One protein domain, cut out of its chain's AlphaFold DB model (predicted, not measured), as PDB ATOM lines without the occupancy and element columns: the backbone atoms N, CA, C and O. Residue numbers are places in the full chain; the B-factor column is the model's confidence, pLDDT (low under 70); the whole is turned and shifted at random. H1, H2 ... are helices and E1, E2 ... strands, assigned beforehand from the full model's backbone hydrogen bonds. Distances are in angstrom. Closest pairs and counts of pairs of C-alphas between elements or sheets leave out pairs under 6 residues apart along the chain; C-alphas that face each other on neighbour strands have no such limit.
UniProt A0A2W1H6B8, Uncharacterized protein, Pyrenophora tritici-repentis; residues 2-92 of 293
ATOM      1  N   SER A   2     147.968 216.910 191.694       59.53
ATOM      2  CA  SER A   2     147.643 216.211 190.438       59.53
ATOM      3  C   SER A   2     148.768 216.271 189.401       59.53
ATOM      4  O   SER A   2     149.636 217.136 189.478       59.53
ATOM      5  N   ASN A   3     148.768 215.336 188.452       66.44
ATOM      6  CA  ASN A   3     149.492 215.448 187.194       66.44
ATOM      7  C   ASN A   3     149.014 216.717 186.479       66.44
ATOM      8  O   ASN A   3     147.811 216.937 186.359       66.44
ATOM      9  N   VAL A   4     149.954 217.552 186.041       68.50
ATOM     10  CA  VAL A   4     149.633 218.864 185.464       68.50
ATOM     11  C   VAL A   4     148.925 218.765 184.106       68.50
ATOM     12  O   VAL A   4     148.177 219.664 183.750       68.50
ATOM     13  N   MET A   5     149.111 217.661 183.376       68.69
ATOM     14  CA  MET A   5     148.556 217.464 182.032       68.69
ATOM     15  C   MET A   5     147.248 216.681 182.018       68.69
ATOM     16  O   MET A   5     146.418 216.890 181.137       68.69
ATOM     17  N   THR A   6     147.070 215.758 182.965       61.78
ATOM     18  CA  THR A   6     145.893 214.872 183.017       61.78
ATOM     19  C   THR A   6     144.983 215.153 184.205       61.78
ATOM     20  O   THR A   6     143.957 214.498 184.354       61.78
ATOM     21  N   CYS A   7     145.365 216.069 185.101       62.47
ATOM     22  CA  CYS A   7     144.682 216.367 186.367       62.47
ATOM     23  C   CYS A   7     144.463 215.150 187.293       62.47
ATOM     24  O   CYS A   7     143.931 215.301 188.399       62.47
ATOM     25  N   LYS A   8     144.940 213.958 186.907       66.00
ATOM     26  CA  LYS A   8     144.903 212.726 187.699       66.00
ATOM     27  C   LYS A   8     145.700 212.944 188.978       66.00
ATOM     28  O   LYS A   8     146.811 213.469 188.930       66.00
ATOM     29  N   ARG A   9     145.152 212.571 190.138       60.72
ATOM     30  CA  ARG A   9     145.870 212.714 191.416       60.72
ATOM     31  C   ARG A   9     147.180 211.926 191.351       60.72
ATOM     32  O   ARG A   9     147.163 210.709 191.210       60.72
ATOM     33  N   ASN A  10     148.308 212.619 191.498       59.56
ATOM     34  CA  ASN A  10     149.582 211.966 191.753       59.56
ATOM     35  C   ASN A  10     149.541 211.413 193.179       59.56
ATOM     36  O   ASN A  10     149.227 212.141 194.122       59.56
ATOM     37  N   GLN A  11     149.907 210.141 193.334       54.41
ATOM     38  CA  GLN A  11     150.013 209.468 194.636       54.41
ATOM     39  C   GLN A  11     151.222 209.943 195.467       54.41
ATOM     40  O   GLN A  11     151.424 209.495 196.588       54.41
ATOM     41  N   GLN A  12     152.048 210.845 194.932       58.69
ATOM     42  CA  GLN A  12     153.236 211.334 195.625       58.69
ATOM     43  C   GLN A  12     152.888 212.294 196.770       58.69
ATOM     44  O   GLN A  12     152.039 213.177 196.613       58.69
ATOM     45  N   GLY A  13     153.621 212.156 197.879       61.47
ATOM     46  CA  GLY A  13     153.390 212.842 199.152       61.47
ATOM     47  C   GLY A  13     153.278 214.370 199.077       61.47
ATOM     48  O   GLY A  13     153.769 215.029 198.162       61.47
ATOM     49  N   TYR A  14     152.603 214.950 200.067       66.50
ATOM     50  CA  TYR A  14     152.319 216.389 200.167       66.50
ATOM     51  C   TYR A  14     153.500 217.226 200.678       66.50
ATOM     52  O   TYR A  14     153.369 218.443 200.819       66.50
ATOM     53  N   HIS A  15     154.645 216.587 200.918       73.56
ATOM     54  CA  HIS A  15     155.826 217.188 201.525       73.56
ATOM     55  C   HIS A  15     157.024 217.134 200.577       73.56
ATOM     56  O   HIS A  15     157.162 216.207 199.774       73.56
ATOM     57  N   CYS A  16     157.891 218.139 200.673       76.69
ATOM     58  CA  CYS A  16     159.191 218.134 200.018       76.69
ATOM     59  C   CYS A  16     160.086 217.055 200.650       76.69
ATOM     60  O   CYS A  16     160.172 216.972 201.871       76.69
ATOM     61  N   ALA A  17     160.776 216.253 199.834       72.12
ATOM     62  CA  ALA A  17     161.699 215.229 200.334       72.12
ATOM     63  C   ALA A  17     162.970 215.817 200.980       72.12
ATOM     64  O   ALA A  17     163.622 215.126 201.748       72.12
ATOM     65  N   ILE A  18     163.285 217.079 200.667       74.19
ATOM     66  CA  ILE A  18     164.491 217.789 201.116       74.19
ATOM     67  C   ILE A  18     164.194 218.581 202.392       74.19
ATOM     68  O   ILE A  18     164.873 218.456 203.400       74.19
ATOM     69  N   CYS A  19     163.145 219.406 202.352       79.38
ATOM     70  CA  CYS A  19     162.824 220.330 203.443       79.38
ATOM     71  C   CYS A  19     161.796 219.770 204.434       79.38
ATOM     72  O   CYS A  19     161.497 220.430 205.422       79.38
ATOM     73  N   HIS A  20     161.167 218.630 204.127       80.81
ATOM     74  CA  HIS A  20     160.058 218.016 204.880       80.81
ATOM     75  C   HIS A  20     158.821 218.912 205.113       80.81
ATOM     76  O   HIS A  20     157.843 218.500 205.736       80.81
ATOM     77  N   GLN A  21     158.805 220.118 204.548       81.62
ATOM     78  CA  GLN A  21     157.697 221.063 204.619       81.62
ATOM     79  C   GLN A  21     156.619 220.765 203.572       81.62
ATOM     80  O   GLN A  21     156.871 220.126 202.544       81.62
ATOM     81  N   ALA A  22     155.402 221.244 203.842       81.31
ATOM     82  CA  ALA A  22     154.288 221.176 202.903       81.31
ATOM     83  C   ALA A  22     154.626 221.924 201.608       81.31
ATOM     84  O   ALA A  22     155.207 223.005 201.642       81.31
ATOM     85  N   VAL A  23     154.270 221.343 200.463       80.75
ATOM     86  CA  VAL A  23     154.697 221.875 199.164       80.75
ATOM     87  C   VAL A  23     154.143 223.281 198.908       80.75
ATOM     88  O   VAL A  23     152.939 223.451 198.727       80.75
ATOM     89  N   SER A  24     155.040 224.269 198.832       80.81
ATOM     90  CA  SER A  24     154.764 225.656 198.450       80.81
ATOM     91  C   SER A  24     155.224 225.953 197.014       80.81
ATOM     92  O   SER A  24     155.836 225.116 196.344       80.81
ATOM     93  N   LYS A  25     154.918 227.160 196.522       79.25
ATOM     94  CA  LYS A  25     155.368 227.636 195.205       79.25
ATOM     95  C   LYS A  25     156.892 227.809 195.142       79.25
ATOM     96  O   LYS A  25     157.497 227.487 194.122       79.25
ATOM     97  N   GLU A  26     157.500 228.249 196.238       79.75
ATOM     98  CA  GLU A  26     158.941 228.518 196.354       79.75
ATOM     99  C   GLU A  26     159.786 227.279 196.041       79.75
ATOM    100  O   GLU A  26     160.846 227.381 195.435       79.75
ATOM    101  N   PHE A  27     159.289 226.077 196.340       80.19
ATOM    102  CA  PHE A  27     159.998 224.837 196.011       80.19
ATOM    103  C   PHE A  27     160.137 224.555 194.518       80.19
ATOM    104  O   PHE A  27     161.045 223.823 194.135       80.19
ATOM    105  N   TYR A  28     159.271 225.114 193.677       81.81
ATOM    106  CA  TYR A  28     159.445 225.039 192.226       81.81
ATOM    107  C   TYR A  28     160.425 226.106 191.734       81.81
ATOM    108  O   TYR A  28     161.159 225.866 190.782       81.81
ATOM    109  N   GLU A  29     160.470 227.259 192.405       80.69
ATOM    110  CA  GLU A  29     161.411 228.343 192.101       80.69
ATOM    111  C   GLU A  29     162.850 227.956 192.494       80.69
ATOM    112  O   GLU A  29     163.783 228.219 191.742       80.69
ATOM    113  N   HIS A  30     163.021 227.228 193.603       82.00
ATOM    114  CA  HIS A  30     164.302 226.667 194.057       82.00
ATOM    115  C   HIS A  30     164.601 225.260 193.517       82.00
ATOM    116  O   HIS A  30     165.553 224.618 193.957       82.00
ATOM    117  N   LEU A  31     163.794 224.754 192.577       83.75
ATOM    118  CA  LEU A  31     163.968 223.431 191.964       83.75
ATOM    119  C   LEU A  31     164.058 222.268 192.971       83.75
ATOM    120  O   LEU A  31     164.626 221.230 192.662       83.75
ATOM    121  N   HIS A  32     163.459 222.370 194.157       83.38
ATOM    122  CA  HIS A  32     163.278 221.200 195.028       83.38
ATOM    123  C   HIS A  32     162.284 220.214 194.397       83.38
ATOM    124  O   HIS A  32     162.399 218.994 194.544       83.38
ATOM    125  N   LEU A  33     161.310 220.754 193.656       84.00
ATOM    126  CA  LEU A  33     160.311 220.012 192.900       84.00
ATOM    127  C   LEU A  33     160.241 220.519 191.459       84.00
ATOM    128  O   LEU A  33     160.333 221.714 191.198       84.00
ATOM    129  N   ALA A  34     160.008 219.599 190.529       85.31
ATOM    130  CA  ALA A  34     159.770 219.898 189.122       85.31
ATOM    131  C   ALA A  34     158.664 218.997 188.555       85.31
ATOM    132  O   ALA A  34     158.237 218.028 189.190       85.31
ATOM    133  N   TYR A  35     158.195 219.311 187.350       85.69
ATOM    134  CA  TYR A  35     157.317 218.435 186.578       85.69
ATOM    135  C   TYR A  35     158.115 217.746 185.482       85.69
ATOM    136  O   TYR A  35     158.950 218.365 184.830       85.69
ATOM    137  N   CYS A  36     157.852 216.459 185.275       82.31
ATOM    138  CA  CYS A  36     158.522 215.693 184.242       82.31
ATOM    139  C   CYS A  36     158.155 216.217 182.852       82.31
ATOM    140  O   CYS A  36     156.974 216.276 182.500       82.31
ATOM    141  N   ILE A  37     159.180 216.532 182.061       80.94
ATOM    142  CA  ILE A  37     159.043 217.059 180.694       80.94
ATOM    143  C   ILE A  37     159.170 215.977 179.617       80.94
ATOM    144  O   ILE A  37     159.110 216.293 178.435       80.94
ATOM    145  N   ALA A  38     159.337 214.708 180.007       78.62
ATOM    146  CA  ALA A  38     159.383 213.596 179.062       78.62
ATOM    147  C   ALA A  38     158.131 213.600 178.178       78.62
ATOM    148  O   ALA A  38     157.020 213.701 178.702       78.62
ATOM    149  N   ILE A  39     158.308 213.484 176.864       78.62
ATOM    150  CA  ILE A  39     157.190 213.358 175.931       78.62
ATOM    151  C   ILE A  39     156.702 211.911 175.963       78.62
ATOM    152  O   ILE A  39     157.475 210.981 175.741       78.62
ATOM    153  N   VAL A  40     155.422 211.736 176.262       76.56
ATOM    154  CA  VAL A  40     154.710 210.460 176.294       76.56
ATOM    155  C   VAL A  40     153.554 210.497 175.307       76.56
ATOM    156  O   VAL A  40     152.944 211.541 175.078       76.56
ATOM    157  N   THR A  41     153.238 209.348 174.731       76.75
ATOM    158  CA  THR A  41     152.002 209.132 173.984       76.75
ATOM    159  C   THR A  41     150.913 208.711 174.965       76.75
ATOM    160  O   THR A  41     151.055 207.697 175.644       76.75
ATOM    161  N   ASP A  42     149.843 209.494 175.051       71.31
ATOM    162  CA  ASP A  42     148.643 209.176 175.829       71.31
ATOM    163  C   ASP A  42     147.430 209.121 174.895       71.31
ATOM    164  O   ASP A  42     147.442 209.733 173.828       71.31
ATOM    165  N   MET A  43     146.390 208.389 175.277       73.06
ATOM    166  CA  MET A  43     145.144 208.352 174.510       73.06
ATOM    167  C   MET A  43     144.248 209.502 174.966       73.06
ATOM    168  O   MET A  43     144.044 209.701 176.164       73.06
ATOM    169  N   ASN A  44     143.723 210.282 174.024       71.56
ATOM    170  CA  ASN A  44     142.717 211.292 174.341       71.56
ATOM    171  C   ASN A  44     141.353 210.631 174.642       71.56
ATOM    172  O   ASN A  44     141.157 209.438 174.407       71.56
ATOM    173  N   ASP A  45     140.380 211.413 175.119       71.44
ATOM    174  CA  ASP A  45     139.022 210.918 175.418       71.44
ATOM    175  C   ASP A  45     138.278 210.377 174.177       71.44
ATOM    176  O   ASP A  45     137.218 209.768 174.299       71.44
ATOM    177  N   ARG A  46     138.834 210.587 172.975       70.06
ATOM    178  CA  ARG A  46     138.333 210.083 171.689       70.06
ATOM    179  C   ARG A  46     139.063 208.820 171.210       70.06
ATOM    180  O   ARG A  46     138.737 208.313 170.143       70.06
ATOM    181  N   GLY A  47     140.025 208.306 171.980       73.25
ATOM    182  CA  GLY A  47     140.802 207.108 171.649       73.25
ATOM    183  C   GLY A  47     141.955 207.328 170.663       73.25
ATOM    184  O   GLY A  47     142.538 206.357 170.190       73.25
ATOM    185  N   GLU A  48     142.308 208.573 170.347       70.44
ATOM    186  CA  GLU A  48     143.429 208.909 169.466       70.44
ATOM    187  C   GLU A  48     144.718 209.105 170.273       70.44
ATOM    188  O   GLU A  48     144.718 209.705 171.355       70.44
ATOM    189  N   ALA A  49     145.841 208.649 169.715       72.12
ATOM    190  CA  ALA A  49     147.152 208.834 170.318       72.12
ATOM    191  C   ALA A  49     147.599 210.300 170.219       72.12
ATOM    192  O   ALA A  49     147.758 210.851 169.130       72.12
ATOM    193  N   GLN A  50     147.858 210.922 171.364       70.31
ATOM    194  CA  GLN A  50     148.326 212.293 171.479       70.31
ATOM    195  C   GLN A  50     149.672 212.350 172.203       70.31
ATOM    196  O   GLN A  50     149.854 211.768 173.271       70.31
ATOM    197  N   LEU A  51     150.612 213.110 171.644       72.88
ATOM    198  CA  LEU A  51     151.872 213.431 172.313       72.88
ATOM    199  C   LEU A  51     151.626 214.489 173.394       72.88
ATOM    200  O   LEU A  51     151.115 215.575 173.112       72.88
ATOM    201  N   ARG A  52     151.993 214.182 174.637       70.06
ATOM    202  CA  ARG A  52     151.892 215.080 175.794       70.06
ATOM    203  C   ARG A  52     153.141 214.984 176.654       70.06
ATOM    204  O   ARG A  52     153.883 214.012 176.593       70.06
ATOM    205  N   THR A  53     153.380 215.981 177.494       76.56
ATOM    206  CA  THR A  53     154.393 215.860 178.543       76.56
ATOM    207  C   THR A  53     153.882 214.944 179.654       76.56
ATOM    208  O   THR A  53     152.697 214.929 179.984       76.56
ATOM    209  N   CYS A  54     154.783 214.170 180.254       81.38
ATOM    210  CA  CYS A  54     154.457 213.231 181.320       81.38
ATOM    211  C   CYS A  54     153.755 213.930 182.490       81.38
ATOM    212  O   CYS A  54     152.794 213.394 183.041       81.38
ATOM    213  N   GLY A  55     154.226 215.116 182.890       77.56
ATOM    214  CA  GLY A  55     153.539 215.963 183.869       77.56
ATOM    215  C   GLY A  55     153.491 215.401 185.295       77.56
ATOM    216  O   GLY A  55     152.865 215.994 186.178       77.56
ATOM    217  N   ILE A  56     154.151 214.265 185.550       82.44
ATOM    218  CA  ILE A  56     154.321 213.704 186.891       82.44
ATOM    219  C   ILE A  56     155.308 214.583 187.652       82.44
ATOM    220  O   ILE A  56     156.383 214.921 187.153       82.44
ATOM    221  N   ARG A  57     154.934 214.959 188.873       83.69
ATOM    222  CA  ARG A  57     155.814 215.717 189.759       83.69
ATOM    223  C   ARG A  57     157.008 214.853 190.174       83.69
ATOM    224  O   ARG A  57     156.905 213.635 190.287       83.69
ATOM    225  N   LEU A  58     158.153 215.473 190.389       85.12
ATOM    226  CA  LEU A  58     159.367 214.791 190.810       85.12
ATOM    227  C   LEU A  58     160.184 215.682 191.742       85.12
ATOM    228  O   LEU A  58     160.166 216.903 191.604       85.12
ATOM    229  N   ALA A  59     160.893 215.064 192.683       85.06
ATOM    230  CA  ALA A  59     161.925 215.740 193.461       85.06
ATOM    231  C   ALA A  59     163.216 215.748 192.642       85.06
ATOM    232  O   ALA A  59     163.652 214.686 192.201       85.06
ATOM    233  N   VAL A  60     163.804 216.924 192.410       83.62
ATOM    234  CA  VAL A  60     164.926 217.072 191.460       83.62
ATOM    235  C   VAL A  60     166.188 216.342 191.932       83.62
ATOM    236  O   VAL A  60     166.957 215.836 191.117       83.62
ATOM    237  N   GLU A  61     166.361 216.222 193.246       82.69
ATOM    238  CA  GLU A  61     167.463 215.480 193.864       82.69
ATOM    239  C   GLU A  61     167.274 213.951 193.804       82.69
ATOM    240  O   GLU A  61     168.242 213.197 193.906       82.69
ATOM    241  N   SER A  62     166.044 213.465 193.589       80.25
ATOM    242  CA  SER A  62     165.748 212.027 193.573       80.25
ATOM    243  C   SER A  62     166.613 211.295 192.544       80.25
ATOM    244  O   SER A  62     166.693 211.718 191.393       80.25
ATOM    245  N   PRO A  63     167.202 210.130 192.857       74.69
ATOM    246  CA  PRO A  63     167.951 209.363 191.864       74.69
ATOM    247  C   PRO A  63     167.053 208.808 190.743       74.69
ATOM    248  O   PRO A  63     167.528 208.551 189.637       74.69
ATOM    249  N   ARG A  64     165.746 208.643 190.998       76.31
ATOM    250  CA  ARG A  64     164.796 207.967 190.094       76.31
ATOM    251  C   ARG A  64     164.010 208.903 189.169       76.31
ATOM    252  O   ARG A  64     163.210 208.425 188.369       76.31
ATOM    253  N   GLY A  65     164.207 210.219 189.250       82.38
ATOM    254  CA  GLY A  65     163.402 211.179 188.487       82.38
ATOM    255  C   GLY A  65     161.932 211.112 188.880       82.38
ATOM    256  O   GLY A  65     161.609 211.065 190.066       82.38
ATOM    257  N   CYS A  66     161.033 211.078 187.895       78.00
ATOM    258  CA  CYS A  66     159.593 210.992 188.161       78.00
ATOM    259  C   CYS A  66     159.101 209.565 188.465       78.00
ATOM    260  O   CYS A  66     157.895 209.342 188.548       78.00
ATOM    261  N   GLY A  67     160.010 208.591 188.593       77.25
ATOM    262  CA  GLY A  67     159.703 207.168 188.765       77.25
ATOM    263  C   GLY A  67     159.565 206.434 187.431       77.25
ATOM    264  O   GLY A  67     160.206 205.406 187.246       77.25
ATOM    265  N   ASN A  68     158.810 207.006 186.488       76.81
ATOM    266  CA  ASN A  68     158.649 206.451 185.135       76.81
ATOM    267  C   ASN A  68     159.776 206.884 184.187       76.81
ATOM    268  O   ASN A  68     160.223 206.104 183.355       76.81
ATOM    269  N   HIS A  69     160.254 208.122 184.334       80.00
ATOM    270  CA  HIS A  69     161.315 208.694 183.508       80.00
ATOM    271  C   HIS A  69     162.496 209.087 184.390       80.00
ATOM    272  O   HIS A  69     162.419 210.014 185.208       80.00
ATOM    273  N   THR A  70     163.594 208.357 184.213       78.31
ATOM    274  CA  THR A  70     164.840 208.564 184.953       78.31
ATOM    275  C   THR A  70     165.698 209.650 184.303       78.31
ATOM    276  O   THR A  70     165.491 210.041 183.154       78.31
ATOM    277  N   TYR A  71     166.698 210.139 185.037       72.00
ATOM    278  CA  TYR A  71     167.664 211.108 184.506       72.00
ATOM    279  C   TYR A  71     168.655 210.499 183.511       72.00
ATOM    280  O   TYR A  71     169.144 211.214 182.644       72.00
ATOM    281  N   ALA A  72     168.937 209.196 183.618       65.50
ATOM    282  CA  ALA A  72     169.902 208.504 182.762       65.50
ATOM    283  C   ALA A  72     169.483 208.484 181.281       65.50
ATOM    284  O   ALA A  72     170.324 208.375 180.400       65.50
ATOM    285  N   GLN A  73     168.183 208.626 181.012       66.62
ATOM    286  CA  GLN A  73     167.619 208.681 179.661       66.62
ATOM    287  C   GLN A  73     167.511 210.116 179.112       66.62
ATOM    288  O   GLN A  73     166.907 210.331 178.067       66.62
ATOM    289  N   GLY A  74     168.048 211.116 179.816       67.00
ATOM    290  CA  GLY A  74     168.105 212.509 179.359       67.00
ATOM    291  C   GLY A  74     166.844 213.344 179.612       67.00
ATOM    292  O   GLY A  74     166.953 214.557 179.750       67.00
ATOM    293  N   PHE A  75     165.667 212.730 179.781       68.81
ATOM    294  CA  PHE A  75     164.378 213.440 179.845       68.81
ATOM    295  C   PHE A  75     164.281 214.564 180.883       68.81
ATOM    296  O   PHE A  75     163.645 215.574 180.627       68.81
ATOM    297  N   ASN A  76     164.882 214.399 182.063       78.25
ATOM    298  CA  ASN A  76     164.808 215.386 183.149       78.25
ATOM    299  C   ASN A  76     166.188 215.955 183.515       78.25
ATOM    300  O   ASN A  76     166.332 216.604 184.552       78.25
ATOM    301  N   LEU A  77     167.216 215.687 182.700       80.19
ATOM    302  CA  LEU A  77     168.599 216.054 183.010       80.19
ATOM    303  C   LEU A  77     168.766 217.572 183.153       80.19
ATOM    304  O   LEU A  77     169.504 218.013 184.029       80.19
ATOM    305  N   ILE A  78     167.988 218.348 182.392       80.50
ATOM    306  CA  ILE A  78     167.930 219.811 182.482       80.50
ATOM    307  C   ILE A  78     167.683 220.309 183.908       80.50
ATOM    308  O   ILE A  78     168.397 221.188 184.374       80.50
ATOM    309  N   PHE A  79     166.740 219.714 184.646       83.19
ATOM    310  CA  PHE A  79     166.439 220.142 186.014       83.19
ATOM    311  C   PHE A  79     167.584 219.818 186.965       83.19
ATOM    312  O   PHE A  79     167.903 220.610 187.846       83.19
ATOM    313  N   LYS A  80     168.230 218.666 186.766       81.31
ATOM    314  CA  LYS A  80     169.358 218.232 187.593       81.31
ATOM    315  C   LYS A  80     170.595 219.098 187.369       81.31
ATOM    316  O   LYS A  80     171.314 219.376 188.321       81.31
ATOM    317  N   LEU A  81     170.835 219.518 186.130       81.06
ATOM    318  CA  LEU A  81     171.935 220.413 185.778       81.06
ATOM    319  C   LEU A  81     171.651 221.848 186.228       81.06
ATOM    320  O   LEU A  81     172.513 222.452 186.856       81.06
ATOM    321  N   ALA A  82     170.424 222.342 186.032       82.75
ATOM    322  CA  ALA A  82     169.999 223.653 186.522       82.75
ATOM    323  C   ALA A  82     170.118 223.763 188.050       82.75
ATOM    324  O   ALA A  82     170.632 224.757 188.554       82.75
ATOM    325  N   TRP A  83     169.726 222.717 188.783       82.75
ATOM    326  CA  TRP A  83     169.890 222.656 190.239       82.75
ATOM    327  C   TRP A  83     171.363 222.665 190.677       82.75
ATOM    328  O   TRP A  83     171.700 223.238 191.706       82.75
ATOM    329  N   LYS A  84     172.261 222.084 189.873       82.31
ATOM    330  CA  LYS A  84     173.717 222.123 190.094       82.31
ATOM    331  C   LYS A  84     174.392 223.394 189.568       82.31
ATOM    332  O   LYS A  84     175.618 223.460 189.591       82.31
ATOM    333  N   HIS A  85     173.631 224.363 189.057       80.44
ATOM    334  CA  HIS A  85     174.154 225.549 188.369       80.44
ATOM    335  C   HIS A  85     175.096 225.220 187.197       80.44
ATOM    336  O   HIS A  85     176.026 225.965 186.894       80.44
ATOM    337  N   GLN A  86     174.856 224.093 186.528       74.38
ATOM    338  CA  GLN A  86     175.595 223.675 185.343       74.38
ATOM    339  C   GLN A  86     174.831 224.084 184.087       74.38
ATOM    340  O   GLN A  86     173.603 223.989 184.034       74.38
ATOM    341  N   ALA A  87     175.566 224.528 183.066       66.81
ATOM    342  CA  ALA A  87     174.980 224.813 181.767       66.81
ATOM    343  C   ALA A  87     174.380 223.527 181.180       66.81
ATOM    344  O   ALA A  87     175.016 222.471 181.180       66.81
ATOM    345  N   PHE A  88     173.143 223.620 180.699       65.62
ATOM    346  CA  PHE A  88     172.524 222.563 179.914       65.62
ATOM    347  C   PHE A  88     172.512 222.997 178.458       65.62
ATOM    348  O   PHE A  88     171.797 223.928 178.088       65.62
ATOM    349  N   GLU A  89     173.297 222.313 177.634       55.34
ATOM    350  CA  GLU A  89     173.157 222.419 176.190       55.34
ATOM    351  C   GLU A  89     171.906 221.649 175.785       55.34
ATOM    352  O   GLU A  89     171.818 220.428 175.929       55.34
ATOM    353  N   MET A  90     170.893 222.389 175.343       49.25
ATOM    354  CA  MET A  90     169.634 221.797 174.932       49.25
ATOM    355  C   MET A  90     169.872 220.981 173.656       49.25
ATOM    356  O   MET A  90     170.282 221.565 172.650       49.25
ATOM    357  N   PRO A  91     169.628 219.656 173.657       49.72
ATOM    358  CA  PRO A  91     169.717 218.880 172.432       49.72
ATOM    359  C   PRO A  91     168.699 219.461 171.453       49.72
ATOM    360  O   PRO A  91     167.536 219.656 171.813       49.72
ATOM    361  N   ASN A  92     169.184 219.814 170.264       38.75
ATOM    362  CA  ASN A  92     168.466 220.526 169.209       38.75
ATOM    363  C   ASN A  92     166.969 220.148 169.171       38.75
ATOM    364  O   ASN A  92     166.622 219.009 168.862       38.75
TER     365      ASN A  92
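This is residues 2 to 92 of the 293 residues of an uncharacterized protein of Pyrenophora tritici-repentis (UniProt A0A2W1H6B8). Little regular structure marks this loop-rich domain: the short strand pair E1 and E4 lies near its middle, and the hairpin E2 and E3 makes one end. H1 lies near the start of E1, H2 to its side. The 91 printed residues, only 27 in named elements, run H1, E1, E2, E3, E4, H2, of mixed class, with two antiparallel two-strand sheets. The whole is compact, radius of gyration 13.9 A, spanning 41 by 34 by 20 A.

After H1, residues 26 to 29, find E1, 33 to 35; their closest C-alphas, Phe 27 and Leu 33, are 5.7 A apart. E2, 39 to 43, and E3, 49 to 53, form an antiparallel hairpin, N 40 to O 52 2.8 A. E4, 57 to 59, is antiparallel to E1, N 34 to O 58 2.9 A. H2, 77 to 83, comes closest to E1 at the C-alphas of Phe 79 and Ala 34, 7.4 A. H1 and H2 are apart. In H2 every O i to N i+4 pair is within hydrogen-bond range; H1 is too short for one.

Find C-alpha 26 at (158.941, 228.518, 196.354), where H1 begins. E2 spans 13.1 A, E3 13.0 A and H2 9.9 A, ending at C-alpha 83, (169.890, 222.656, 190.239).

The farthest C-alphas, Arg 46 and His 85, are 42.4 A apart. The printed part has no cut. E4 to H2 is a long link. Look for pLDDT under 70 in residues 2 to 14, 72 to 75 and 87 to 92.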